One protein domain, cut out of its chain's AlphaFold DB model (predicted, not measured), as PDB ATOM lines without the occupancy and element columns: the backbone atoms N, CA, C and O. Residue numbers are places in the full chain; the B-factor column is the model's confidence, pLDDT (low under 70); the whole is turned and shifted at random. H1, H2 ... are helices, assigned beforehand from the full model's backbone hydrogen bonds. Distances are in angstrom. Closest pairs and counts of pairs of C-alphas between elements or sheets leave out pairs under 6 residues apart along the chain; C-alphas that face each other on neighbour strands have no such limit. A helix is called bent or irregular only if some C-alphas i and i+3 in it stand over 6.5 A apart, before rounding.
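Overview. This is residues 77 to 245 of the 255 residues of an uncharacterized protein of Colletotrichum fructicola (strain Nara gc5) (UniProt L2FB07). A helical hairpin, long H3 folding back into shorter H4, forms the main packed part of a loose, open model, and H2 packs beside the early part of H3. H1 sits away from this group, and long loops lead to a far region that holds the small helix H5, the first printed residues and the loop around residues 203 to 223. The printed part has 169 residues with five named helices, in the order H1, H2, H3, H4, H5, and no named strand; the class is all helix, though only 73 residues are in named elements, under half. The whole is loose, with a radius of gyration of the C-alphas of 22.2 A, and spans 59 by 46 by 34 A.

Along the chain. Residues 77 to 97 hold no named element; C-alpha 77 is at (-17.059, 1.523, -41.507). H1 is residues 98 to 108, 15.3 A from first to last C-alpha, beginning with C-alpha 98 at (-9.345, 28.548, -28.501). H2 is residues 114 to 123, 14.8 A long, and is irregular: C-alphas 115 and 118 are 7.4 A apart. H3, residues 145 to 171, is the longest helix at 38.9 A. H4, residues 175 to 190, measures 20.1 A; it has a kink of 32 degrees near residue 182 and is only just irregular, with C-alphas 181 and 184 6.8 A apart. H5, residues 235 to 243, measures 11.3 A and ends with C-alpha 243 at (1.745, -4.244, -25.620).

Arrangement. H1 touches no helix. H2 touches H3, and H3 touches H2 with residues 148 to 155 alone; their closest C-alphas, of Ser 115 and Ser 148, are 5.7 A apart. H2 and H3 run the same way at a steep tilt of 36 degrees, only just beyond shallow. H3 and H4 touch and form a helical hairpin, running opposite ways at a shallow tilt of 15 degrees; their closest C-alphas, of Ile 161 and Val 182, are 5.6 A apart. H2 and H4 are apart. H5 touches no helix. In H1, H3 and H5 every O i to N i+4 pair is within hydrogen-bond range; in H2 4 of 6 are, and in H4 9 of 12.

Size, cuts and confidence. The two C-alphas farthest apart, of Ser 140 and Thr 214, are 62.9 A apart. The printed part has no cut. The links H1 to H2 and H3 to H4 are tight; H2 to H3, with 21 residues, and H4 to H5, with 44, are long. Residues 231 to 236, of which 235 and 236 belong to H5, stand free. Mean pLDDT of the printed part is 79.7; 38 residues are under 70, among them residues 139 to 143, 216 to 225 and 230 to 245.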
ATOM      1  N   GLU A  77     -17.580   2.728 -42.176       73.50
ATOM      2  CA  GLU A  77     -17.059   1.523 -41.507       73.50
ATOM      3  C   GLU A  77     -16.367   1.862 -40.168       73.50
ATOM      4  O   GLU A  77     -16.573   1.171 -39.172       73.50
ATOM      5  N   LEU A  78     -15.635   2.983 -40.111       71.88
ATOM      6  CA  LEU A  78     -14.997   3.499 -38.892       71.88
ATOM      7  C   LEU A  78     -15.990   4.021 -37.840       71.88
ATOM      8  O   LEU A  78     -15.666   4.058 -36.657       71.88
ATOM      9  N   ARG A  79     -17.194   4.455 -38.233       72.44
ATOM     10  CA  ARG A  79     -18.243   4.846 -37.268       72.44
ATOM     11  C   ARG A  79     -18.876   3.636 -36.597       72.44
ATOM     12  O   ARG A  79     -19.300   3.742 -35.451       72.44
ATOM     13  N   ASP A  80     -18.932   2.526 -37.319       73.38
ATOM     14  CA  ASP A  80     -19.624   1.310 -36.901       73.38
ATOM     15  C   ASP A  80     -18.686   0.319 -36.179       73.38
ATOM     16  O   ASP A  80     -19.107  -0.773 -35.796       73.38
ATOM     17  N   THR A  81     -17.413   0.680 -35.974       75.19
ATOM     18  CA  THR A  81     -16.417  -0.165 -35.295       75.19
ATOM     19  C   THR A  81     -16.653  -0.199 -33.781       75.19
ATOM     20  O   THR A  81     -16.918   0.832 -33.167       75.19
ATOM     21  N   SER A  82     -16.535  -1.374 -33.154       68.69
ATOM     22  CA  SER A  82     -16.844  -1.576 -31.727       68.69
ATOM     23  C   SER A  82     -15.839  -0.940 -30.770       68.69
ATOM     24  O   SER A  82     -16.234  -0.422 -29.726       68.69
ATOM     25  N   ASP A  83     -14.555  -0.982 -31.116       56.81
ATOM     26  CA  ASP A  83     -13.491  -0.726 -30.141       56.81
ATOM     27  C   ASP A  83     -13.185   0.774 -30.028       56.81
ATOM     28  O   ASP A  83     -12.974   1.289 -28.930       56.81
ATOM     29  N   HIS A  84     -13.259   1.501 -31.150       56.50
ATOM     30  CA  HIS A  84     -13.033   2.947 -31.230       56.50
ATOM     31  C   HIS A  84     -13.902   3.599 -32.325       56.50
ATOM     32  O   HIS A  84     -13.373   4.036 -33.350       56.50
ATOM     33  N   PRO A  85     -15.236   3.680 -32.140       72.06
ATOM     34  CA  PRO A  85     -16.126   4.246 -33.147       72.06
ATOM     35  C   PRO A  85     -15.807   5.722 -33.398       72.06
ATOM     36  O   PRO A  85     -15.706   6.533 -32.472       72.06
ATOM     37  N   LEU A  86     -15.693   6.096 -34.669       66.75
ATOM     38  CA  LEU A  86     -15.461   7.473 -35.083       66.75
ATOM     39  C   LEU A  86     -16.705   8.324 -34.794       66.75
ATOM     40  O   LEU A  86     -17.766   8.142 -35.389       66.75
ATOM     41  N   GLN A  87     -16.582   9.293 -33.889       74.31
ATOM     42  CA  GLN A  87     -17.691  10.165 -33.498       74.31
ATOM     43  C   GLN A  87     -17.644  11.486 -34.271       74.31
ATOM     44  O   GLN A  87     -16.648  12.210 -34.248       74.31
ATOM     45  N   ARG A  88     -18.749  11.835 -34.942       68.75
ATOM     46  CA  ARG A  88     -18.925  13.162 -35.541       68.75
ATOM     47  C   ARG A  88     -19.706  14.063 -34.609       68.75
ATOM     48  O   ARG A  88     -20.866  13.804 -34.308       68.75
ATOM     49  N   TYR A  89     -19.088  15.179 -34.264       74.69
ATOM     50  CA  TYR A  89     -19.750  16.269 -33.575       74.69
ATOM     51  C   TYR A  89     -19.989  17.406 -34.553       74.69
ATOM     52  O   TYR A  89     -19.098  17.793 -35.311       74.69
ATOM     53  N   ASN A  90     -21.197  17.955 -34.535       74.12
ATOM     54  CA  ASN A  90     -21.445  19.215 -35.209       74.12
ATOM     55  C   ASN A  90     -20.702  20.307 -34.435       74.12
ATOM     56  O   ASN A  90     -20.948  20.504 -33.245       74.12
ATOM     57  N   LEU A  91     -19.789  21.016 -35.103       70.19
ATOM     58  CA  LEU A  91     -19.006  22.080 -34.470       70.19
ATOM     59  C   LEU A  91     -19.891  23.164 -33.836       70.19
ATOM     60  O   LEU A  91     -19.452  23.809 -32.890       70.19
ATOM     61  N   LYS A  92     -21.124  23.351 -34.328       78.12
ATOM     62  CA  LYS A  92     -22.088  24.320 -33.781       78.12
ATOM     63  C   LYS A  92     -22.583  23.960 -32.381       78.12
ATOM     64  O   LYS A  92     -22.963  24.855 -31.634       78.12
ATOM     65  N   ASP A  93     -22.559  22.677 -32.034       82.94
ATOM     66  CA  ASP A  93     -23.116  22.165 -30.779       82.94
ATOM     67  C   ASP A  93     -22.062  22.136 -29.659       82.94
ATOM     68  O   ASP A  93     -22.354  21.781 -28.518       82.94
ATOM     69  N   ARG A  94     -20.815  22.516 -29.972       78.56
ATOM     70  CA  ARG A  94     -19.695  22.551 -29.034       78.56
ATOM     71  C   ARG A  94     -19.298  23.992 -28.747       78.56
ATOM     72  O   ARG A  94     -19.246  24.828 -29.647       78.56
ATOM     73  N   ALA A  95     -18.948  24.270 -27.493       85.19
ATOM     74  CA  ALA A  95     -18.297  25.530 -27.162       85.19
ATOM     75  C   ALA A  95     -17.015  25.668 -28.007       85.19
ATOM     76  O   ALA A  95     -16.215  24.725 -28.046       85.19
ATOM     77  N   PRO A  96     -16.806  26.804 -28.695       84.75
ATOM     78  CA  PRO A  96     -15.659  26.968 -29.572       84.75
ATOM     79  C   PRO A  96     -14.372  26.850 -28.757       84.75
ATOM     80  O   PRO A  96     -14.213  27.528 -27.734       84.75
ATOM     81  N   THR A  97     -13.468  25.979 -29.207       85.25
ATOM     82  CA  THR A  97     -12.119  25.863 -28.640       85.25
ATOM     83  C   THR A  97     -11.327  27.147 -28.918       85.25
ATOM     84  O   THR A  97     -11.715  27.903 -29.814       85.25
ATOM     85  N   PRO A  98     -10.229  27.423 -28.189       85.56
ATOM     86  CA  PRO A  98      -9.345  28.548 -28.501       85.56
ATOM     87  C   PRO A  98      -8.937  28.562 -29.979       85.56
ATOM     88  O   PRO A  98      -9.261  29.513 -30.677       85.56
ATOM     89  N   LEU A  99      -8.454  27.425 -30.494       81.75
ATOM     90  CA  LEU A  99      -8.111  27.257 -31.909       81.75
ATOM     91  C   LEU A  99      -9.265  27.618 -32.861       81.75
ATOM     92  O   LEU A  99      -9.050  28.267 -33.875       81.75
ATOM     93  N   MET A 100     -10.504  27.218 -32.555       83.06
ATOM     94  CA  MET A 100     -11.657  27.574 -33.393       83.06
ATOM     95  C   MET A 100     -11.928  29.082 -33.389       83.06
ATOM     96  O   MET A 100     -12.335  29.621 -34.414       83.06
ATOM     97  N   ARG A 101     -11.720  29.764 -32.257       84.56
ATOM     98  CA  ARG A 101     -11.859  31.226 -32.176       84.56
ATOM     99  C   ARG A 101     -10.740  31.920 -32.938       84.56
ATOM    100  O   ARG A 101     -11.036  32.850 -33.678       84.56
ATOM    101  N   ASP A 102      -9.515  31.424 -32.820       80.44
ATOM    102  CA  ASP A 102      -8.355  31.954 -33.533       80.44
ATOM    103  C   ASP A 102      -8.541  31.798 -35.047       80.44
ATOM    104  O   ASP A 102      -8.377  32.756 -35.792       80.44
ATOM    105  N   LEU A 103      -9.021  30.638 -35.510       82.50
ATOM    106  CA  LEU A 103      -9.370  30.418 -36.918       82.50
ATOM    107  C   LEU A 103     -10.472  31.368 -37.404       82.50
ATOM    108  O   LEU A 103     -10.385  31.894 -38.510       82.50
ATOM    109  N   ILE A 104     -11.505  31.618 -36.594       81.75
ATOM    110  CA  ILE A 104     -12.551  32.593 -36.938       81.75
ATOM    111  C   ILE A 104     -11.965  34.009 -37.017       81.75
ATOM    112  O   ILE A 104     -12.311  34.757 -37.933       81.75
ATOM    113  N   ALA A 105     -11.067  34.374 -36.099       76.38
ATOM    114  CA  ALA A 105     -10.385  35.663 -36.108       76.38
ATOM    115  C   ALA A 105      -9.491  35.822 -37.348       76.38
ATOM    116  O   ALA A 105      -9.542  36.860 -37.995       76.38
ATOM    117  N   ILE A 106      -8.770  34.771 -37.750       78.81
ATOM    118  CA  ILE A 106      -7.961  34.730 -38.979       78.81
ATOM    119  C   ILE A 106      -8.834  34.924 -40.227       78.81
ATOM    120  O   ILE A 106      -8.445  35.628 -41.152       78.81
ATOM    121  N   VAL A 107     -10.031  34.329 -40.265       75.50
ATOM    122  CA  VAL A 107     -10.956  34.460 -41.409       75.50
ATOM    123  C   VAL A 107     -11.573  35.861 -41.509       75.50
ATOM    124  O   VAL A 107     -11.978  36.275 -42.593       75.50
ATOM    125  N   SER A 108     -11.687  36.579 -40.392       73.38
ATOM    126  CA  SER A 108     -12.444  37.837 -40.308       73.38
ATOM    127  C   SER A 108     -11.597  39.083 -40.051       73.38
ATOM    128  O   SER A 108     -12.124  40.192 -40.127       73.38
ATOM    129  N   GLY A 109     -10.313  38.916 -39.750       77.06
ATOM    130  CA  GLY A 109      -9.420  39.985 -39.334       77.06
ATOM    131  C   GLY A 109      -8.161  40.096 -40.189       77.06
ATOM    132  O   GLY A 109      -7.906  39.261 -41.057       77.06
ATOM    133  N   PRO A 110      -7.364  41.144 -39.946       84.25
ATOM    134  CA  PRO A 110      -6.053  41.265 -40.554       84.25
ATOM    135  C   PRO A 110      -5.122  40.162 -40.048       84.25
ATOM    136  O   PRO A 110      -5.131  39.833 -38.863       84.25
ATOM    137  N   VAL A 111      -4.308  39.615 -40.947       86.94
ATOM    138  CA  VAL A 111      -3.389  38.497 -40.656       86.94
ATOM    139  C   VAL A 111      -1.966  38.752 -41.151       86.94
ATOM    140  O   VAL A 111      -1.064  37.969 -40.865       86.94
ATOM    141  N   ILE A 112      -1.752  39.842 -41.893       89.56
ATOM    142  CA  ILE A 112      -0.471  40.170 -42.521       89.56
ATOM    143  C   ILE A 112       0.183  41.348 -41.779       89.56
ATOM    144  O   ILE A 112      -0.469  42.371 -41.570       89.56
ATOM    145  N   PRO A 113       1.472  41.273 -41.413       90.56
ATOM    146  CA  PRO A 113       2.214  42.416 -40.879       90.56
ATOM    147  C   PRO A 113       2.148  43.656 -41.776       90.56
ATOM    148  O   PRO A 113       2.322  43.578 -42.992       90.56
ATOM    149  N   HIS A 114       1.922  44.833 -41.185       90.06
ATOM    150  CA  HIS A 114       1.889  46.087 -41.947       90.06
ATOM    151  C   HIS A 114       3.245  46.402 -42.601       90.06
ATOM    152  O   HIS A 114       3.290  46.967 -43.691       90.06
ATOM    153  N   SER A 115       4.339  45.982 -41.957       90.31
ATOM    154  CA  SER A 115       5.732  46.121 -42.406       90.31
ATOM    155  C   SER A 115       5.966  45.617 -43.837       90.31
ATOM    156  O   SER A 115       6.802  46.157 -44.560       90.31
ATOM    157  N   VAL A 116       5.192  44.626 -44.298       92.56
ATOM    158  CA  VAL A 116       5.346  44.045 -45.641       92.56
ATOM    159  C   VAL A 116       4.414  44.649 -46.692       92.56
ATOM    160  O   VAL A 116       4.569  44.346 -47.877       92.56
ATOM    161  N   LYS A 117       3.479  45.529 -46.304       91.75
ATOM    162  CA  LYS A 117       2.445  46.094 -47.189       91.75
ATOM    163  C   LYS A 117       3.023  46.788 -48.416       91.75
ATOM    164  O   LYS A 117       2.609  46.499 -49.540       91.75
ATOM    165  N   ASP A 118       4.005  47.663 -48.222       90.75
ATOM    166  CA  ASP A 118       4.640  48.398 -49.320       90.75
ATOM    167  C   ASP A 118       5.317  47.454 -50.312       90.75
ATOM    168  O   ASP A 118       5.221  47.617 -51.530       90.75
ATOM    169  N   ARG A 119       5.993  46.420 -49.799       91.50
ATOM    170  CA  ARG A 119       6.646  45.427 -50.649       91.50
ATOM    171  C   ARG A 119       5.614  44.597 -51.405       91.50
ATOM    172  O   ARG A 119       5.749  44.474 -52.617       91.50
ATOM    173  N   MET A 120       4.584  44.103 -50.725       92.81
ATOM    174  CA  MET A 120       3.507  43.334 -51.345       92.81
ATOM    175  C   MET A 120       2.783  44.136 -52.426       92.81
ATOM    176  O   MET A 120       2.465  43.593 -53.479       92.81
ATOM    177  N   SER A 121       2.602  45.440 -52.211       91.62
ATOM    178  CA  SER A 121       1.978  46.337 -53.186       91.62
ATOM    179  C   SER A 121       2.839  46.503 -54.444       91.62
ATOM    180  O   SER A 121       2.314  46.444 -55.552       91.62
ATOM    181  N   ARG A 122       4.169  46.629 -54.308       91.62
ATOM    182  CA  ARG A 122       5.100  46.648 -55.460       91.62
ATOM    183  C   ARG A 122       5.141  45.326 -56.226       91.62
ATOM    184  O   ARG A 122       5.343  45.329 -57.434       91.62
ATOM    185  N   ASP A 123       4.991  44.221 -55.509       88.88
ATOM    186  CA  ASP A 123       5.040  42.858 -56.043       88.88
ATOM    187  C   ASP A 123       3.719  42.413 -56.699       88.88
ATOM    188  O   ASP A 123       3.697  41.409 -57.419       88.88
ATOM    189  N   SER A 124       2.624  43.121 -56.414       88.19
ATOM    190  CA  SER A 124       1.276  42.809 -56.887       88.19
ATOM    191  C   SER A 124       1.002  43.318 -58.302       88.19
ATOM    192  O   SER A 124       1.620  44.266 -58.790       88.19
ATOM    193  N   SER A 125       0.033  42.688 -58.970       87.12
ATOM    194  CA  SER A 125      -0.517  43.222 -60.214       87.12
ATOM    195  C   SER A 125      -1.366  44.451 -59.910       87.12
ATOM    196  O   SER A 125      -2.150  44.448 -58.968       87.12
ATOM    197  N   TRP A 126      -1.307  45.467 -60.772       86.44
ATOM    198  CA  TRP A 126      -2.188  46.634 -60.663       86.44
ATOM    199  C   TRP A 126      -3.684  46.271 -60.706       86.44
ATOM    200  O   TRP A 126      -4.509  47.037 -60.216       86.44
ATOM    201  N   MET A 127      -4.035  45.120 -61.300       87.75
ATOM    202  CA  MET A 127      -5.412  44.616 -61.355       87.75
ATOM    203  C   MET A 127      -5.862  43.919 -60.066       87.75
ATOM    204  O   MET A 127      -7.060  43.723 -59.887       87.75
ATOM    205  N   ASP A 128      -4.926  43.527 -59.203       88.19
ATOM    206  CA  ASP A 128      -5.205  42.801 -57.960       88.19
ATOM    207  C   ASP A 128      -4.287  43.303 -56.830       88.19
ATOM    208  O   ASP A 128      -3.368  42.598 -56.397       88.19
ATOM    209  N   PRO A 129      -4.454  44.572 -56.409       90.50
ATOM    210  CA  PRO A 129      -3.643  45.147 -55.350       90.50
ATOM    211  C   PRO A 129      -4.032  44.560 -53.982       90.50
ATOM    212  O   PRO A 129      -5.196  44.211 -53.761       90.50
ATOM    213  N   PRO A 130      -3.098  44.512 -53.017       91.06
ATOM    214  CA  PRO A 130      -3.395  44.061 -51.669       91.06
ATOM    215  C   PRO A 130      -4.453  44.946 -51.013       91.06
ATOM    216  O   PRO A 130      -4.403  46.172 -51.118       91.06
ATOM    217  N   GLN A 131      -5.396  44.331 -50.303       89.81
ATOM    218  CA  GLN A 131      -6.435  45.076 -49.596       89.81
ATOM    219  C   GLN A 131      -5.942  45.504 -48.216       89.81
ATOM    220  O   GLN A 131      -5.401  44.697 -47.464       89.81
ATOM    221  N   ASP A 132      -6.208  46.755 -47.840       88.69
ATOM    222  CA  ASP A 132      -5.815  47.313 -46.538       88.69
ATOM    223  C   ASP A 132      -6.315  46.485 -45.346       88.69
ATOM    224  O   ASP A 132      -5.616  46.371 -44.344       88.69
ATOM    225  N   ALA A 133      -7.486  45.857 -45.481       88.44
ATOM    226  CA  ALA A 133      -8.086  45.012 -44.452       88.44
ATOM    227  C   ALA A 133      -7.296  43.723 -44.154       88.44
ATOM    228  O   ALA A 133      -7.532  43.099 -43.122       88.44
ATOM    229  N   TRP A 134      -6.375  43.307 -45.030       89.12
ATOM    230  CA  TRP A 134      -5.531  42.130 -44.797       89.12
ATOM    231  C   TRP A 134      -4.403  42.405 -43.800       89.12
ATOM    232  O   TRP A 134      -3.871  41.464 -43.206       89.12
ATOM    233  N   PHE A 135      -4.033  43.676 -43.624       91.12
ATOM    234  CA  PHE A 135      -2.860  44.078 -42.857       91.12
ATOM    235  C   PHE A 135      -3.218  44.490 -41.439       91.12
ATOM    236  O   PHE A 135      -4.214  45.180 -41.213       91.12
ATOM    237  N   TYR A 136      -2.371  44.121 -40.478       88.69
ATOM    238  CA  TYR A 136      -2.503  44.613 -39.114       88.69
ATOM    239  C   TYR A 136      -2.505  46.153 -39.107       88.69
ATOM    240  O   TYR A 136      -1.840  46.780 -39.944       88.69
ATOM    241  N   PRO A 137      -3.252  46.786 -38.181       84.94
ATOM    242  CA  PRO A 137      -3.227  48.233 -38.030       84.94
ATOM    243  C   PRO A 137      -1.794  48.712 -37.815       84.94
ATOM    244  O   PRO A 137      -1.032  48.084 -37.078       84.94
ATOM    245  N   GLN A 138      -1.434  49.836 -38.433       78.88
ATOM    246  CA  GLN A 138      -0.127  50.441 -38.223       78.88
ATOM    247  C   GLN A 138      -0.009  50.851 -36.750       78.88
ATOM    248  O   GLN A 138      -0.678  51.781 -36.294       78.88
ATOM    249  N   THR A 139       0.806  50.129 -35.987       68.31
ATOM    250  CA  THR A 139       1.101  50.492 -34.606       68.31
ATOM    251  C   THR A 139       2.007  51.723 -34.627       68.31
ATOM    252  O   THR A 139       3.027  51.763 -35.304       68.31
ATOM    253  N   SER A 140       1.602  52.778 -33.920       57.16
ATOM    254  CA  SER A 140       2.335  54.049 -33.826       57.16
ATOM    255  C   SER A 140       3.540  53.994 -32.878       57.16
ATOM    256  O   SER A 140       4.273  54.975 -32.755       57.16
ATOM    257  N   GLY A 141       3.745  52.863 -32.197       58.56
ATOM    258  CA  GLY A 141       4.974  52.572 -31.466       58.56
ATOM    259  C   GLY A 141       6.059  52.095 -32.424       58.56
ATOM    260  O   GLY A 141       5.750  51.515 -33.459       58.56
ATOM    261  N   THR A 142       7.321  52.341 -32.075       56.19
ATOM    262  CA  THR A 142       8.502  51.808 -32.764       56.19
ATOM    263  C   THR A 142       8.336  50.307 -32.972       56.19
ATOM    264  O   THR A 142       8.553  49.525 -32.046       56.19
ATOM    265  N   HIS A 143       7.889  49.912 -34.162       62.41
ATOM    266  CA  HIS A 143       7.969  48.534 -34.602       62.41
ATOM    267  C   HIS A 143       9.451  48.196 -34.582       62.41
ATOM    268  O   HIS A 143      10.239  48.894 -35.224       62.41
ATOM    269  N   ASP A 144       9.826  47.211 -33.774       74.56
ATOM    270  CA  ASP A 144      11.217  46.811 -33.647       74.56
ATOM    271  C   ASP A 144      11.754  46.500 -35.053       74.56
ATOM    272  O   ASP A 144      11.094  45.814 -35.849       74.56
ATOM    273  N   GLU A 145      12.903  47.087 -35.385       78.94
ATOM    274  CA  GLU A 145      13.556  46.930 -36.685       78.94
ATOM    275  C   GLU A 145      13.791  45.439 -36.953       78.94
ATOM    276  O   GLU A 145      13.489  44.950 -38.042       78.94
ATOM    277  N   ALA A 146      14.145  44.687 -35.904       80.12
ATOM    278  CA  ALA A 146      14.291  43.238 -35.946       80.12
ATOM    279  C   ALA A 146      12.989  42.514 -36.339       80.12
ATOM    280  O   ALA A 146      13.010  41.611 -37.174       80.12
ATOM    281  N   THR A 147      11.832  42.914 -35.799       83.38
ATOM    282  CA  THR A 147      10.542  42.306 -36.174       83.38
ATOM    283  C   THR A 147      10.185  42.626 -37.625       83.38
ATOM    284  O   THR A 147       9.741  41.748 -38.359       83.38
ATOM    285  N   SER A 148      10.446  43.855 -38.083       84.50
ATOM    286  CA  SER A 148      10.212  44.236 -39.482       84.50
ATOM    287  C   SER A 148      11.104  43.455 -40.457       84.50
ATOM    288  O   SER A 148      10.677  43.118 -41.568       84.50
ATOM    289  N   GLU A 149      12.346  43.165 -40.068       87.69
ATOM    290  CA  GLU A 149      13.256  42.317 -40.840       87.69
ATOM    291  C   GLU A 149      12.756  40.871 -40.922       87.69
ATOM    292  O   GLU A 149      12.724  40.304 -42.018       87.69
ATOM    293  N   ILE A 150      12.297  40.298 -39.803       90.12
ATOM    294  CA  ILE A 150      11.719  38.945 -39.747       90.12
ATOM    295  C   ILE A 150      10.472  38.843 -40.634       90.12
ATOM    296  O   ILE A 150      10.361  37.914 -41.438       90.12
ATOM    297  N   ASP A 151       9.564  39.816 -40.558       90.50
ATOM    298  CA  ASP A 151       8.364  39.854 -41.401       90.50
ATOM    299  C   ASP A 151       8.736  39.895 -42.889       90.50
ATOM    300  O   ASP A 151       8.190  39.158 -43.719       90.50
ATOM    301  N   THR A 152       9.717  40.733 -43.234       89.62
ATOM    302  CA  THR A 152      10.206  40.879 -44.610       89.62
ATOM    303  C   THR A 152      10.862  39.594 -45.112       89.62
ATOM    304  O   THR A 152      10.646  39.198 -46.265       89.62
ATOM    305  N   TYR A 153      11.651  38.930 -44.267       91.75
ATOM    306  CA  TYR A 153      12.265  37.642 -44.566       91.75
ATOM    307  C   TYR A 153      11.201  36.566 -44.821       91.75
ATOM    308  O   TYR A 153      11.238  35.890 -45.856       91.75
ATOM    309  N   THR A 154      10.207  36.465 -43.938       92.69
ATOM    310  CA  THR A 154       9.088  35.521 -44.054       92.69
ATOM    311  C   THR A 154       8.299  35.754 -45.340       92.69
ATOM    312  O   THR A 154       8.078  34.820 -46.113       92.69
ATOM    313  N   TYR A 155       7.967  37.010 -45.653       93.38
ATOM    314  CA  TYR A 155       7.300  37.364 -46.906       93.38
ATOM    315  C   TYR A 155       8.110  36.930 -48.139       93.38
ATOM    316  O   TYR A 155       7.567  36.341 -49.077       93.38
ATOM    317  N   MET A 156       9.427  37.156 -48.141       94.00
ATOM    318  CA  MET A 156      10.294  36.730 -49.246       94.00
ATOM    319  C   MET A 156      10.343  35.214 -49.422       94.00
ATOM    320  O   MET A 156      10.357  34.726 -50.557       94.00
ATOM    321  N   ARG A 157      10.331  34.460 -48.323       95.19
ATOM    322  CA  ARG A 157      10.260  32.999 -48.362       95.19
ATOM    323  C   ARG A 157       8.926  32.521 -48.939       95.19
ATOM    324  O   ARG A 157       8.942  31.683 -49.838       95.19
ATOM    325  N   ILE A 158       7.799  33.111 -48.532       94.88
ATOM    326  CA  ILE A 158       6.469  32.797 -49.087       94.88
ATOM    327  C   ILE A 158       6.429  33.066 -50.600       94.88
ATOM    328  O   ILE A 158       6.011  32.205 -51.372       94.88
ATOM    329  N   ARG A 159       6.952  34.212 -51.058       94.31
ATOM    330  CA  ARG A 159       7.032  34.539 -52.497       94.31
ATOM    331  C   ARG A 159       7.910  33.565 -53.279       94.31
ATOM    332  O   ARG A 159       7.648  33.288 -54.448       94.31
ATOM    333  N   ARG A 160       8.967  33.037 -52.659       96.12
ATOM    334  CA  ARG A 160       9.788  31.986 -53.271       96.12
ATOM    335  C   ARG A 160       9.006  30.680 -53.410       96.12
ATOM    336  O   ARG A 160       9.083  30.068 -54.470       96.12
ATOM    337  N   ILE A 161       8.242  30.293 -52.391       97.19
ATOM    338  CA  ILE A 161       7.376  29.106 -52.441       97.19
ATOM    339  C   ILE A 161       6.337  29.254 -53.558       97.19
ATOM    340  O   ILE A 161       6.198  28.349 -54.366       97.19
ATOM    341  N   GLU A 162       5.684  30.411 -53.690       96.06
ATOM    342  CA  GLU A 162       4.729  30.687 -54.776       96.06
ATOM    343  C   GLU A 162       5.352  30.512 -56.176       96.06
ATOM    344  O   GLU A 162       4.773  29.874 -57.064       96.06
ATOM    345  N   LYS A 163       6.571  31.035 -56.374       96.38
ATOM    346  CA  LYS A 163       7.325  30.848 -57.624       96.38
ATOM    347  C   LYS A 163       7.647  29.377 -57.864       96.38
ATOM    348  O   LYS A 163       7.435  28.892 -58.972       96.38
ATOM    349  N   ASN A 164       8.112  28.668 -56.839       97.50
ATOM    350  CA  ASN A 164       8.398  27.239 -56.922       97.50
ATOM    351  C   ASN A 164       7.143  26.432 -57.269       97.50
ATOM    352  O   ASN A 164       7.212  25.578 -58.142       97.50
ATOM    353  N   THR A 165       5.990  26.749 -56.678       97.50
ATOM    354  CA  THR A 165       4.701  26.135 -57.027       97.50
ATOM    355  C   THR A 165       4.389  26.320 -58.508       97.50
ATOM    356  O   THR A 165       4.064  25.358 -59.201       97.50
ATOM    357  N   THR A 166       4.544  27.542 -59.024       97.00
ATOM    358  CA  THR A 166       4.333  27.825 -60.451       97.00
ATOM    359  C   THR A 166       5.285  27.011 -61.331       97.00
ATOM    360  O   THR A 166       4.850  26.441 -62.333       97.00
ATOM    361  N   LEU A 167       6.561  26.906 -60.949       97.12
ATOM    362  CA  LEU A 167       7.554  26.104 -61.665       97.12
ATOM    363  C   LEU A 167       7.204  24.610 -61.639       97.12
ATOM    364  O   LEU A 167       7.177  23.991 -62.699       97.12
ATOM    365  N   CYS A 168       6.856  24.052 -60.473       96.75
ATOM    366  CA  CYS A 168       6.417  22.662 -60.336       96.75
ATOM    367  C   CYS A 168       5.230  22.353 -61.252       96.75
ATOM    368  O   CYS A 168       5.209  21.328 -61.934       96.75
ATOM    369  N   MET A 169       4.240  23.251 -61.287       96.00
ATOM    370  CA  MET A 169       3.066  23.107 -62.146       96.00
ATOM    371  C   MET A 169       3.435  23.136 -63.633       96.00
ATOM    372  O   MET A 169       2.927  22.325 -64.402       96.00
ATOM    373  N   GLN A 170       4.309  24.058 -64.043       97.12
ATOM    374  CA  GLN A 170       4.726  24.211 -65.439       97.12
ATOM    375  C   GLN A 170       5.574  23.035 -65.931       97.12
ATOM    376  O   GLN A 170       5.370  22.563 -67.048       97.12
ATOM    377  N   ALA A 171       6.499  22.556 -65.101       96.00
ATOM    378  CA  ALA A 171       7.366  21.426 -65.415       96.00
ATOM    379  C   ALA A 171       6.674  20.062 -65.236       96.00
ATOM    380  O   ALA A 171       7.244  19.042 -65.612       96.00
ATOM    381  N   MET A 172       5.442  20.041 -64.707       94.50
ATOM    382  CA  MET A 172       4.729  18.818 -64.317       94.50
ATOM    383  C   MET A 172       5.583  17.933 -63.400       94.50
ATOM    384  O   MET A 172       5.675  16.722 -63.599       94.50
ATOM    385  N   GLU A 173       6.214  18.562 -62.407       92.31
ATOM    386  CA  GLU A 173       7.100  17.879 -61.469       92.31
ATOM    387  C   GLU A 173       6.392  16.716 -60.776       92.31
ATOM    388  O   GLU A 173       5.215  16.795 -60.405       92.31
ATOM    389  N   HIS A 174       7.143  15.640 -60.563       90.38
ATOM    390  CA  HIS A 174       6.694  14.531 -59.733       90.38
ATOM    391  C   HIS A 174       6.636  14.946 -58.256       90.38
ATOM    392  O   HIS A 174       7.281  15.908 -57.843       90.38
ATOM    393  N   GLU A 175       5.911  14.174 -57.439       86.00
ATOM    394  CA  GLU A 175       5.698  14.460 -56.007       86.00
ATOM    395  C   GLU A 175       6.999  14.737 -55.237       86.00
ATOM    396  O   GLU A 175       7.034  15.602 -54.370       86.00
ATOM    397  N   ALA A 176       8.103  14.070 -55.590       86.88
ATOM    398  CA  ALA A 176       9.404  14.327 -54.974       86.88
ATOM    399  C   ALA A 176       9.874  15.785 -55.171       86.88
ATOM    400  O   ALA A 176      10.320  16.420 -54.218       86.88
ATOM    401  N   GLY A 177       9.704  16.341 -56.376       89.94
ATOM    402  CA  GLY A 177      10.031  17.740 -56.666       89.94
ATOM    403  C   GLY A 177       9.122  18.717 -55.916       89.94
ATOM    404  O   GLY A 177       9.593  19.730 -55.399       89.94
ATOM    405  N   TRP A 178       7.835  18.385 -55.775       93.31
ATOM    406  CA  TRP A 178       6.901  19.149 -54.940       93.31
ATOM    407  C   TRP A 178       7.302  19.134 -53.464       93.31
ATOM    408  O   TRP A 178       7.314  20.187 -52.817       93.31
ATOM    409  N   ASN A 179       7.692  17.969 -52.944       90.75
ATOM    410  CA  ASN A 179       8.131  17.825 -51.564       90.75
ATOM    411  C   ASN A 179       9.357  18.686 -51.260       90.75
ATOM    412  O   ASN A 179       9.383  19.346 -50.223       90.75
ATOM    413  N   ASP A 180      10.336  18.733 -52.161       90.94
ATOM    414  CA  ASP A 180      11.574  19.483 -51.939       90.94
ATOM    415  C   ASP A 180      11.398  20.994 -52.155       90.94
ATOM    416  O   ASP A 180      11.887  21.809 -51.368       90.94
ATOM    417  N   MET A 181      10.690  21.395 -53.215       93.56
ATOM    418  CA  MET A 181      10.620  22.804 -53.617       93.56
ATOM    419  C   MET A 181       9.480  23.582 -52.957       93.56
ATOM    420  O   MET A 181       9.573  24.808 -52.858       93.56
ATOM    421  N   VAL A 182       8.419  22.901 -52.517       95.00
ATOM    422  CA  VAL A 182       7.200  23.537 -51.997       95.00
ATOM    423  C   VAL A 182       6.901  23.068 -50.578       95.00
ATOM    424  O   VAL A 182       6.935  23.886 -49.659       95.00
ATOM    425  N   HIS A 183       6.632  21.774 -50.371       92.38
ATOM    426  CA  HIS A 183       6.103  21.293 -49.088       92.38
ATOM    427  C   HIS A 183       7.113  21.444 -47.947       92.38
ATOM    428  O   HIS A 183       6.773  21.998 -46.905       92.38
ATOM    429  N   SER A 184       8.365  21.028 -48.152       91.81
ATOM    430  CA  SER A 184       9.417  21.141 -47.134       91.81
ATOM    431  C   SER A 184       9.684  22.595 -46.758       91.81
ATOM    432  O   SER A 184       9.753  22.918 -45.581       91.81
ATOM    433  N   GLN A 185       9.743  23.489 -47.748       93.69
ATOM    434  CA  GLN A 185       9.959  24.922 -47.528       93.69
ATOM    435  C   GLN A 185       8.819  25.562 -46.725       93.69
ATOM    436  O   GLN A 185       9.057  26.420 -45.875       93.69
ATOM    437  N   LEU A 186       7.578  25.147 -46.997       93.88
ATOM    438  CA  LEU A 186       6.404  25.614 -46.270       93.88
ATOM    439  C   LEU A 186       6.410  25.116 -44.820       93.88
ATOM    440  O   LEU A 186       6.145  25.900 -43.913       93.88
ATOM    441  N   LEU A 187       6.746  23.842 -44.603       91.56
ATOM    442  CA  LEU A 187       6.864  23.260 -43.265       91.56
ATOM    443  C   LEU A 187       7.999  23.906 -42.464       91.56
ATOM    444  O   LEU A 187       7.807  24.217 -41.296       91.56
ATOM    445  N   GLU A 188       9.137  24.186 -43.098       91.94
ATOM    446  CA  GLU A 188      10.252  24.943 -42.514       91.94
ATOM    447  C   GLU A 188       9.809  26.303 -41.975       91.94
ATOM    448  O   GLU A 188      10.226  26.696 -40.893       91.94
ATOM    449  N   LEU A 189       8.973  27.025 -42.727       91.69
ATOM    450  CA  LEU A 189       8.441  28.312 -42.283       91.69
ATOM    451  C   LEU A 189       7.412  28.154 -41.166       91.69
ATOM    452  O   LEU A 189       7.451  28.900 -40.197       91.69
ATOM    453  N   ALA A 190       6.490  27.203 -41.311       89.75
ATOM    454  CA  ALA A 190       5.404  27.006 -40.357       89.75
ATOM    455  C   ALA A 190       5.891  26.494 -38.993       89.75
ATOM    456  O   ALA A 190       5.220  26.713 -37.993       89.75
ATOM    457  N   LEU A 191       7.032  25.799 -38.966       89.62
ATOM    458  CA  LEU A 191       7.568  25.131 -37.780       89.62
ATOM    459  C   LEU A 191       8.864  25.770 -37.260       89.62
ATOM    460  O   LEU A 191       9.512  25.182 -36.400       89.62
ATOM    461  N   ALA A 192       9.262  26.941 -37.773       86.75
ATOM    462  CA  ALA A 192      10.539  27.574 -37.431       86.75
ATOM    463  C   ALA A 192      10.720  27.792 -35.915       86.75
ATOM    464  O   ALA A 192      11.811  27.569 -35.392       86.75
ATOM    465  N   ASP A 193       9.638  28.159 -35.224       85.00
ATOM    466  CA  ASP A 193       9.631  28.474 -33.790       85.00
ATOM    467  C   ASP A 193       8.986  27.367 -32.930       85.00
ATOM    468  O   ASP A 193       8.845  27.508 -31.714       85.00
ATOM    469  N   GLU A 194       8.602  26.241 -33.542       85.25
ATOM    470  CA  GLU A 194       7.884  25.160 -32.865       85.25
ATOM    471  C   GLU A 194       8.854  24.136 -32.267       85.25
ATOM    472  O   GLU A 194       9.365  23.230 -32.931       85.25
ATOM    473  N   SER A 195       9.104  24.254 -30.963       83.88
ATOM    474  CA  SER A 195       9.948  23.298 -30.246       83.88
ATOM    475  C   SER A 195       9.289  21.918 -30.161       83.88
ATOM    476  O   SER A 195       8.135  21.796 -29.755       83.88
ATOM    477  N   GLY A 196      10.045  20.862 -30.468       81.00
ATOM    478  CA  GLY A 196       9.578  19.475 -30.345       81.00
ATOM    479  C   GLY A 196       8.808  18.948 -31.558       81.00
ATOM    480  O   GLY A 196       8.478  17.763 -31.594       81.00
ATOM    481  N   VAL A 197       8.588  19.780 -32.580       82.50
ATOM    482  CA  VAL A 197       8.022  19.359 -33.864       82.50
ATOM    483  C   VAL A 197       9.116  19.421 -34.925       82.50
ATOM    484  O   VAL A 197       9.847  20.396 -35.037       82.50
ATOM    485  N   SER A 198       9.260  18.353 -35.706       84.19
ATOM    486  CA  SER A 198      10.179  18.328 -36.846       84.19
ATOM    487  C   SER A 198       9.515  17.653 -38.030       84.19
ATOM    488  O   SER A 198       8.583  16.865 -37.869       84.19
ATOM    489  N   PHE A 199      10.008  17.955 -39.222       86.81
ATOM    490  CA  PHE A 199       9.547  17.323 -40.442       86.81
ATOM    491  C   PHE A 199      10.738  16.752 -41.208       86.81
ATOM    492  O   PHE A 199      11.874  17.215 -41.079       86.81
ATOM    493  N   ARG A 200      10.481  15.706 -41.991       83.94
ATOM    494  CA  ARG A 200      11.453  15.105 -42.904       83.94
ATOM    495  C   ARG A 200      10.730  14.658 -44.161       83.94
ATOM    496  O   ARG A 200       9.647  14.086 -44.067       83.94
ATOM    497  N   ASN A 201      11.343  14.886 -45.319       82.62
ATOM    498  CA  ASN A 201      10.857  14.300 -46.559       82.62
ATOM    499  C   ASN A 201      11.110  12.784 -46.514       82.62
ATOM    500  O   ASN A 201      12.256  12.339 -46.415       82.62
ATOM    501  N   ILE A 202      10.037  11.996 -46.532       77.38
ATOM    502  CA  ILE A 202      10.102  10.535 -46.541       77.38
ATOM    503  C   ILE A 202       9.999  10.087 -47.996       77.38
ATOM    504  O   ILE A 202       8.920  10.068 -48.583       77.38
ATOM    505  N   THR A 203      11.135   9.725 -48.583       72.19
ATOM    506  CA  THR A 203      11.216   9.283 -49.984       72.19
ATOM    507  C   THR A 203      10.884   7.803 -50.156       72.19
ATOM    508  O   THR A 203      10.473   7.379 -51.235       72.19
ATOM    509  N   CYS A 204      11.027   7.015 -49.090       70.38
ATOM    510  CA  CYS A 204      10.659   5.611 -49.047       70.38
ATOM    511  C   CYS A 204      10.007   5.269 -47.704       70.38
ATOM    512  O   CYS A 204      10.476   5.653 -46.635       70.38
ATOM    513  N   CYS A 205       8.905   4.529 -47.766       71.62
ATOM    514  CA  CYS A 205       8.224   3.995 -46.599       71.62
ATOM    515  C   CYS A 205       7.755   2.582 -46.934       71.62
ATOM    516  O   CYS A 205       7.223   2.336 -48.018       71.62
ATOM    517  N   SER A 206       7.966   1.652 -46.013       69.88
ATOM    518  CA  SER A 206       7.407   0.312 -46.085       69.88
ATOM    519  C   SER A 206       6.852  -0.066 -44.721       69.88
ATOM    520  O   SER A 206       7.402   0.288 -43.679       69.88
ATOM    521  N   VAL A 207       5.733  -0.782 -44.737       71.75
ATOM    522  CA  VAL A 207       5.178  -1.392 -43.533       71.75
ATOM    523  C   VAL A 207       5.815  -2.773 -43.403       71.75
ATOM    524  O   VAL A 207       5.728  -3.583 -44.334       71.75
ATOM    525  N   LEU A 208       6.498  -3.025 -42.282       71.31
ATOM    526  CA  LEU A 208       7.030  -4.357 -41.976       71.31
ATOM    527  C   LEU A 208       5.872  -5.353 -41.918       71.31
ATOM    528  O   LEU A 208       4.780  -4.997 -41.484       71.31
ATOM    529  N   ASN A 209       6.113  -6.595 -42.338       73.88
ATOM    530  CA  ASN A 209       5.052  -7.598 -42.462       73.88
ATOM    531  C   ASN A 209       4.269  -7.808 -41.161       73.88
ATOM    532  O   ASN A 209       3.050  -7.916 -41.222       73.88
ATOM    533  N   ASP A 210       4.943  -7.758 -40.013       73.38
ATOM    534  CA  ASP A 210       4.332  -7.952 -38.691       73.38
ATOM    535  C   ASP A 210       3.359  -6.825 -38.298       73.38
ATOM    536  O   ASP A 210       2.512  -7.011 -37.433       73.38
ATOM    537  N   PHE A 211       3.461  -5.654 -38.941       69.19
ATOM    538  CA  PHE A 211       2.581  -4.498 -38.722       69.19
ATOM    539  C   PHE A 211       1.672  -4.215 -39.920       69.19
ATOM    540  O   PHE A 211       1.014  -3.175 -39.970       69.19
ATOM    541  N   ARG A 212       1.661  -5.094 -40.931       71.62
ATOM    542  CA  ARG A 212       0.735  -4.946 -42.049       71.62
ATOM    543  C   ARG A 212      -0.663  -5.278 -41.569       71.62
ATOM    544  O   ARG A 212      -0.907  -6.361 -41.047       71.62
ATOM    545  N   GLU A 213      -1.583  -4.361 -41.833       73.19
ATOM    546  CA  GLU A 213      -2.992  -4.627 -41.607       73.19
ATOM    547  C   GLU A 213      -3.444  -5.857 -42.393       73.19
ATOM    548  O   GLU A 213      -3.068  -6.067 -43.553       73.19
ATOM    549  N   THR A 214      -4.255  -6.681 -41.736       70.62
ATOM    550  CA  THR A 214      -4.819  -7.892 -42.346       70.62
ATOM    551  C   THR A 214      -5.898  -7.549 -43.368       70.62
ATOM    552  O   THR A 214      -6.105  -8.305 -44.319       70.62
ATOM    553  N   ASP A 215      -6.531  -6.381 -43.217       70.25
ATOM    554  CA  ASP A 215      -7.505  -5.854 -44.163       70.25
ATOM    555  C   ASP A 215      -6.844  -5.547 -45.515       70.25
ATOM    556  O   ASP A 215      -5.992  -4.661 -45.649       70.25
ATOM    557  N   GLU A 216      -7.289  -6.257 -46.553       67.50
ATOM    558  CA  GLU A 216      -6.810  -6.105 -47.928       67.50
ATOM    559  C   GLU A 216      -6.959  -4.674 -48.469       67.50
ATOM    560  O   GLU A 216      -6.220  -4.279 -49.374       67.50
ATOM    561  N   LEU A 217      -7.878  -3.885 -47.904       57.16
ATOM    562  CA  LEU A 217      -8.131  -2.493 -48.275       57.16
ATOM    563  C   LEU A 217      -7.041  -1.526 -47.804       57.16
ATOM    564  O   LEU A 217      -6.861  -0.472 -48.423       57.16
ATOM    565  N   VAL A 218      -6.347  -1.857 -46.712       64.81
ATOM    566  CA  VAL A 218      -5.327  -1.007 -46.075       64.81
ATOM    567  C   VAL A 218      -3.926  -1.587 -46.261       64.81
ATOM    568  O   VAL A 218      -2.971  -0.831 -46.413       64.81
ATOM    569  N   ARG A 219      -3.805  -2.917 -46.372       67.00
ATOM    570  CA  ARG A 219      -2.543  -3.657 -46.553       67.00
ATOM    571  C   ARG A 219      -1.645  -3.130 -47.678       67.00
ATOM    572  O   ARG A 219      -0.422  -3.230 -47.587       67.00
ATOM    573  N   ASN A 220      -2.258  -2.589 -48.731       65.94
ATOM    574  CA  ASN A 220      -1.586  -2.053 -49.919       65.94
ATOM    575  C   ASN A 220      -1.762  -0.532 -50.075       65.94
ATOM    576  O   ASN A 220      -1.487   0.013 -51.145       65.94
ATOM    577  N   ALA A 221      -2.265   0.162 -49.051       66.88
ATOM    578  CA  ALA A 221      -2.399   1.609 -49.099       66.88
ATOM    579  C   ALA A 221      -1.013   2.264 -49.118       66.88
ATOM    580  O   ALA A 221      -0.115   1.893 -48.360       66.88
ATOM    581  N   LYS A 222      -0.845   3.257 -49.993       67.56
ATOM    582  CA  LYS A 222       0.348   4.097 -50.001       67.56
ATOM    583  C   LYS A 222       0.329   4.985 -48.754       67.56
ATOM    584  O   LYS A 222      -0.708   5.551 -48.417       67.56
ATOM    585  N   VAL A 223       1.467   5.089 -48.075       68.88
ATOM    586  CA  VAL A 223       1.649   6.027 -46.964       68.88
ATOM    587  C   VAL A 223       2.058   7.370 -47.559       68.88
ATOM    588  O   VAL A 223       3.156   7.489 -48.099       68.88
ATOM    589  N   ASP A 224       1.167   8.359 -47.489       64.88
ATOM    590  CA  ASP A 224       1.430   9.709 -48.010       64.88
ATOM    591  C   ASP A 224       2.053  10.633 -46.946       64.88
ATOM    592  O   ASP A 224       2.817  11.535 -47.272       64.88
ATOM    593  N   TYR A 225       1.768  10.394 -45.661       65.00
ATOM    594  CA  TYR A 225       2.349  11.119 -44.531       65.00
ATOM    595  C   TYR A 225       2.490  10.199 -43.315       65.00
ATOM    596  O   TYR A 225       1.693   9.281 -43.119       65.00
ATOM    597  N   ALA A 226       3.493  10.466 -42.480       70.06
ATOM    598  CA  ALA A 226       3.683   9.793 -41.202       70.06
ATOM    599  C   ALA A 226       3.782  10.836 -40.087       70.06
ATOM    600  O   ALA A 226       4.560  11.783 -40.182       70.06
ATOM    601  N   ILE A 227       3.000  10.646 -39.026       74.31
ATOM    602  CA  ILE A 227       3.117  11.428 -37.796       74.31
ATOM    603  C   ILE A 227       3.879  10.557 -36.807       74.31
ATOM    604  O   ILE A 227       3.340   9.586 -36.277       74.31
ATOM    605  N   VAL A 228       5.153  10.880 -36.598       71.31
ATOM    606  CA  VAL A 228       5.986  10.174 -35.625       71.31
ATOM    607  C   VAL A 228       5.832  10.873 -34.287       71.31
ATOM    608  O   VAL A 228       6.365  11.959 -34.069       71.31
ATOM    609  N   LEU A 229       5.077  10.245 -33.393       71.12
ATOM    610  CA  LEU A 229       5.018  10.666 -32.005       71.12
ATOM    611  C   LEU A 229       6.261  10.108 -31.312       71.12
ATOM    612  O   LEU A 229       6.403   8.893 -31.191       71.12
ATOM    613  N   ASN A 230       7.152  10.991 -30.870       66.56
ATOM    614  CA  ASN A 230       8.188  10.652 -29.901       66.56
ATOM    615  C   ASN A 230       7.623  10.999 -28.524       66.56
ATOM    616  O   ASN A 230       7.804  12.136 -28.086       66.56
ATOM    617  N   PRO A 231       6.865  10.100 -27.867       60.16
ATOM    618  CA  PRO A 231       6.465  10.378 -26.504       60.16
ATOM    619  C   PRO A 231       7.726  10.570 -25.667       60.16
ATOM    620  O   PRO A 231       8.704   9.830 -25.822       60.16
ATOM    621  N   ASP A 232       7.677  11.516 -24.732       58.50
ATOM    622  CA  ASP A 232       8.573  11.474 -23.583       58.50
ATOM    623  C   ASP A 232       8.518  10.065 -22.980       58.50
ATOM    624  O   ASP A 232       7.511   9.364 -23.133       58.50
ATOM    625  N   ALA A 233       9.553   9.654 -22.243       56.25
ATOM    626  CA  ALA A 233       9.642   8.353 -21.560       56.25
ATOM    627  C   ALA A 233       8.541   8.110 -20.490       56.25
ATOM    628  O   ALA A 233       8.717   7.353 -19.539       56.25
ATOM    629  N   THR A 234       7.393   8.769 -20.614       54.66
ATOM    630  CA  THR A 234       6.135   8.406 -19.994       54.66
ATOM    631  C   THR A 234       5.724   6.985 -20.394       54.66
ATOM    632  O   THR A 234       5.628   6.646 -21.577       54.66
ATOM    633  N   PRO A 235       5.458   6.131 -19.397       58.75
ATOM    634  CA  PRO A 235       5.262   4.710 -19.616       58.75
ATOM    635  C   PRO A 235       3.984   4.402 -20.397       58.75
ATOM    636  O   PRO A 235       3.902   3.342 -20.981       58.75
ATOM    637  N   THR A 236       2.978   5.271 -20.470       56.41
ATOM    638  CA  THR A 236       1.673   4.907 -21.049       56.41
ATOM    639  C   THR A 236       1.692   4.718 -22.565       56.41
ATOM    640  O   THR A 236       1.276   3.658 -23.017       56.41
ATOM    641  N   LEU A 237       2.199   5.671 -23.363       50.09
ATOM    642  CA  LEU A 237       2.226   5.500 -24.828       50.09
ATOM    643  C   LEU A 237       3.293   4.481 -25.250       50.09
ATOM    644  O   LEU A 237       3.031   3.636 -26.103       50.09
ATOM    645  N   ALA A 238       4.464   4.513 -24.605       52.47
ATOM    646  CA  ALA A 238       5.523   3.532 -24.823       52.47
ATOM    647  C   ALA A 238       5.062   2.107 -24.466       52.47
ATOM    648  O   ALA A 238       5.269   1.188 -25.257       52.47
ATOM    649  N   ASN A 239       4.365   1.921 -23.336       54.47
ATOM    650  CA  ASN A 239       3.803   0.622 -22.969       54.47
ATOM    651  C   ASN A 239       2.673   0.218 -23.905       54.47
ATOM    652  O   ASN A 239       2.639  -0.947 -24.257       54.47
ATOM    653  N   SER A 240       1.802   1.130 -24.358       53.47
ATOM    654  CA  SER A 240       0.755   0.801 -25.339       53.47
ATOM    655  C   SER A 240       1.339   0.309 -26.667       53.47
ATOM    656  O   SER A 240       0.866  -0.691 -27.205       53.47
ATOM    657  N   ILE A 241       2.408   0.953 -27.152       52.62
ATOM    658  CA  ILE A 241       3.145   0.530 -28.353       52.62
ATOM    659  C   ILE A 241       3.826  -0.832 -28.125       52.62
ATOM    660  O   ILE A 241       3.814  -1.672 -29.021       52.62
ATOM    661  N   LEU A 242       4.380  -1.088 -26.933       54.28
ATOM    662  CA  LEU A 242       5.002  -2.371 -26.575       54.28
ATOM    663  C   LEU A 242       3.985  -3.505 -26.374       54.28
ATOM    664  O   LEU A 242       4.231  -4.612 -26.838       54.28
ATOM    665  N   THR A 243       2.831  -3.254 -25.750       54.94
ATOM    666  CA  THR A 243       1.745  -4.244 -25.620       54.94
ATOM    667  C   THR A 243       1.117  -4.585 -26.965       54.94
ATOM    668  O   THR A 243       0.755  -5.735 -27.181       54.94
ATOM    669  N   GLY A 244       1.052  -3.631 -27.901       46.41
ATOM    670  CA  GLY A 244       0.672  -3.915 -29.289       46.41
ATOM    671  C   GLY A 244       1.719  -4.741 -30.050       46.41
ATOM    672  O   GLY A 244       1.407  -5.316 -31.086       46.41
ATOM    673  N   ARG A 245       2.954  -4.825 -29.532       47.59
ATOM    674  CA  ARG A 245       4.090  -5.539 -30.134       47.59
ATOM    675  C   ARG A 245       4.274  -6.967 -29.603       47.59
ATOM    676  O   ARG A 245       5.158  -7.666 -30.083       47.59
TER     677      ARG A 245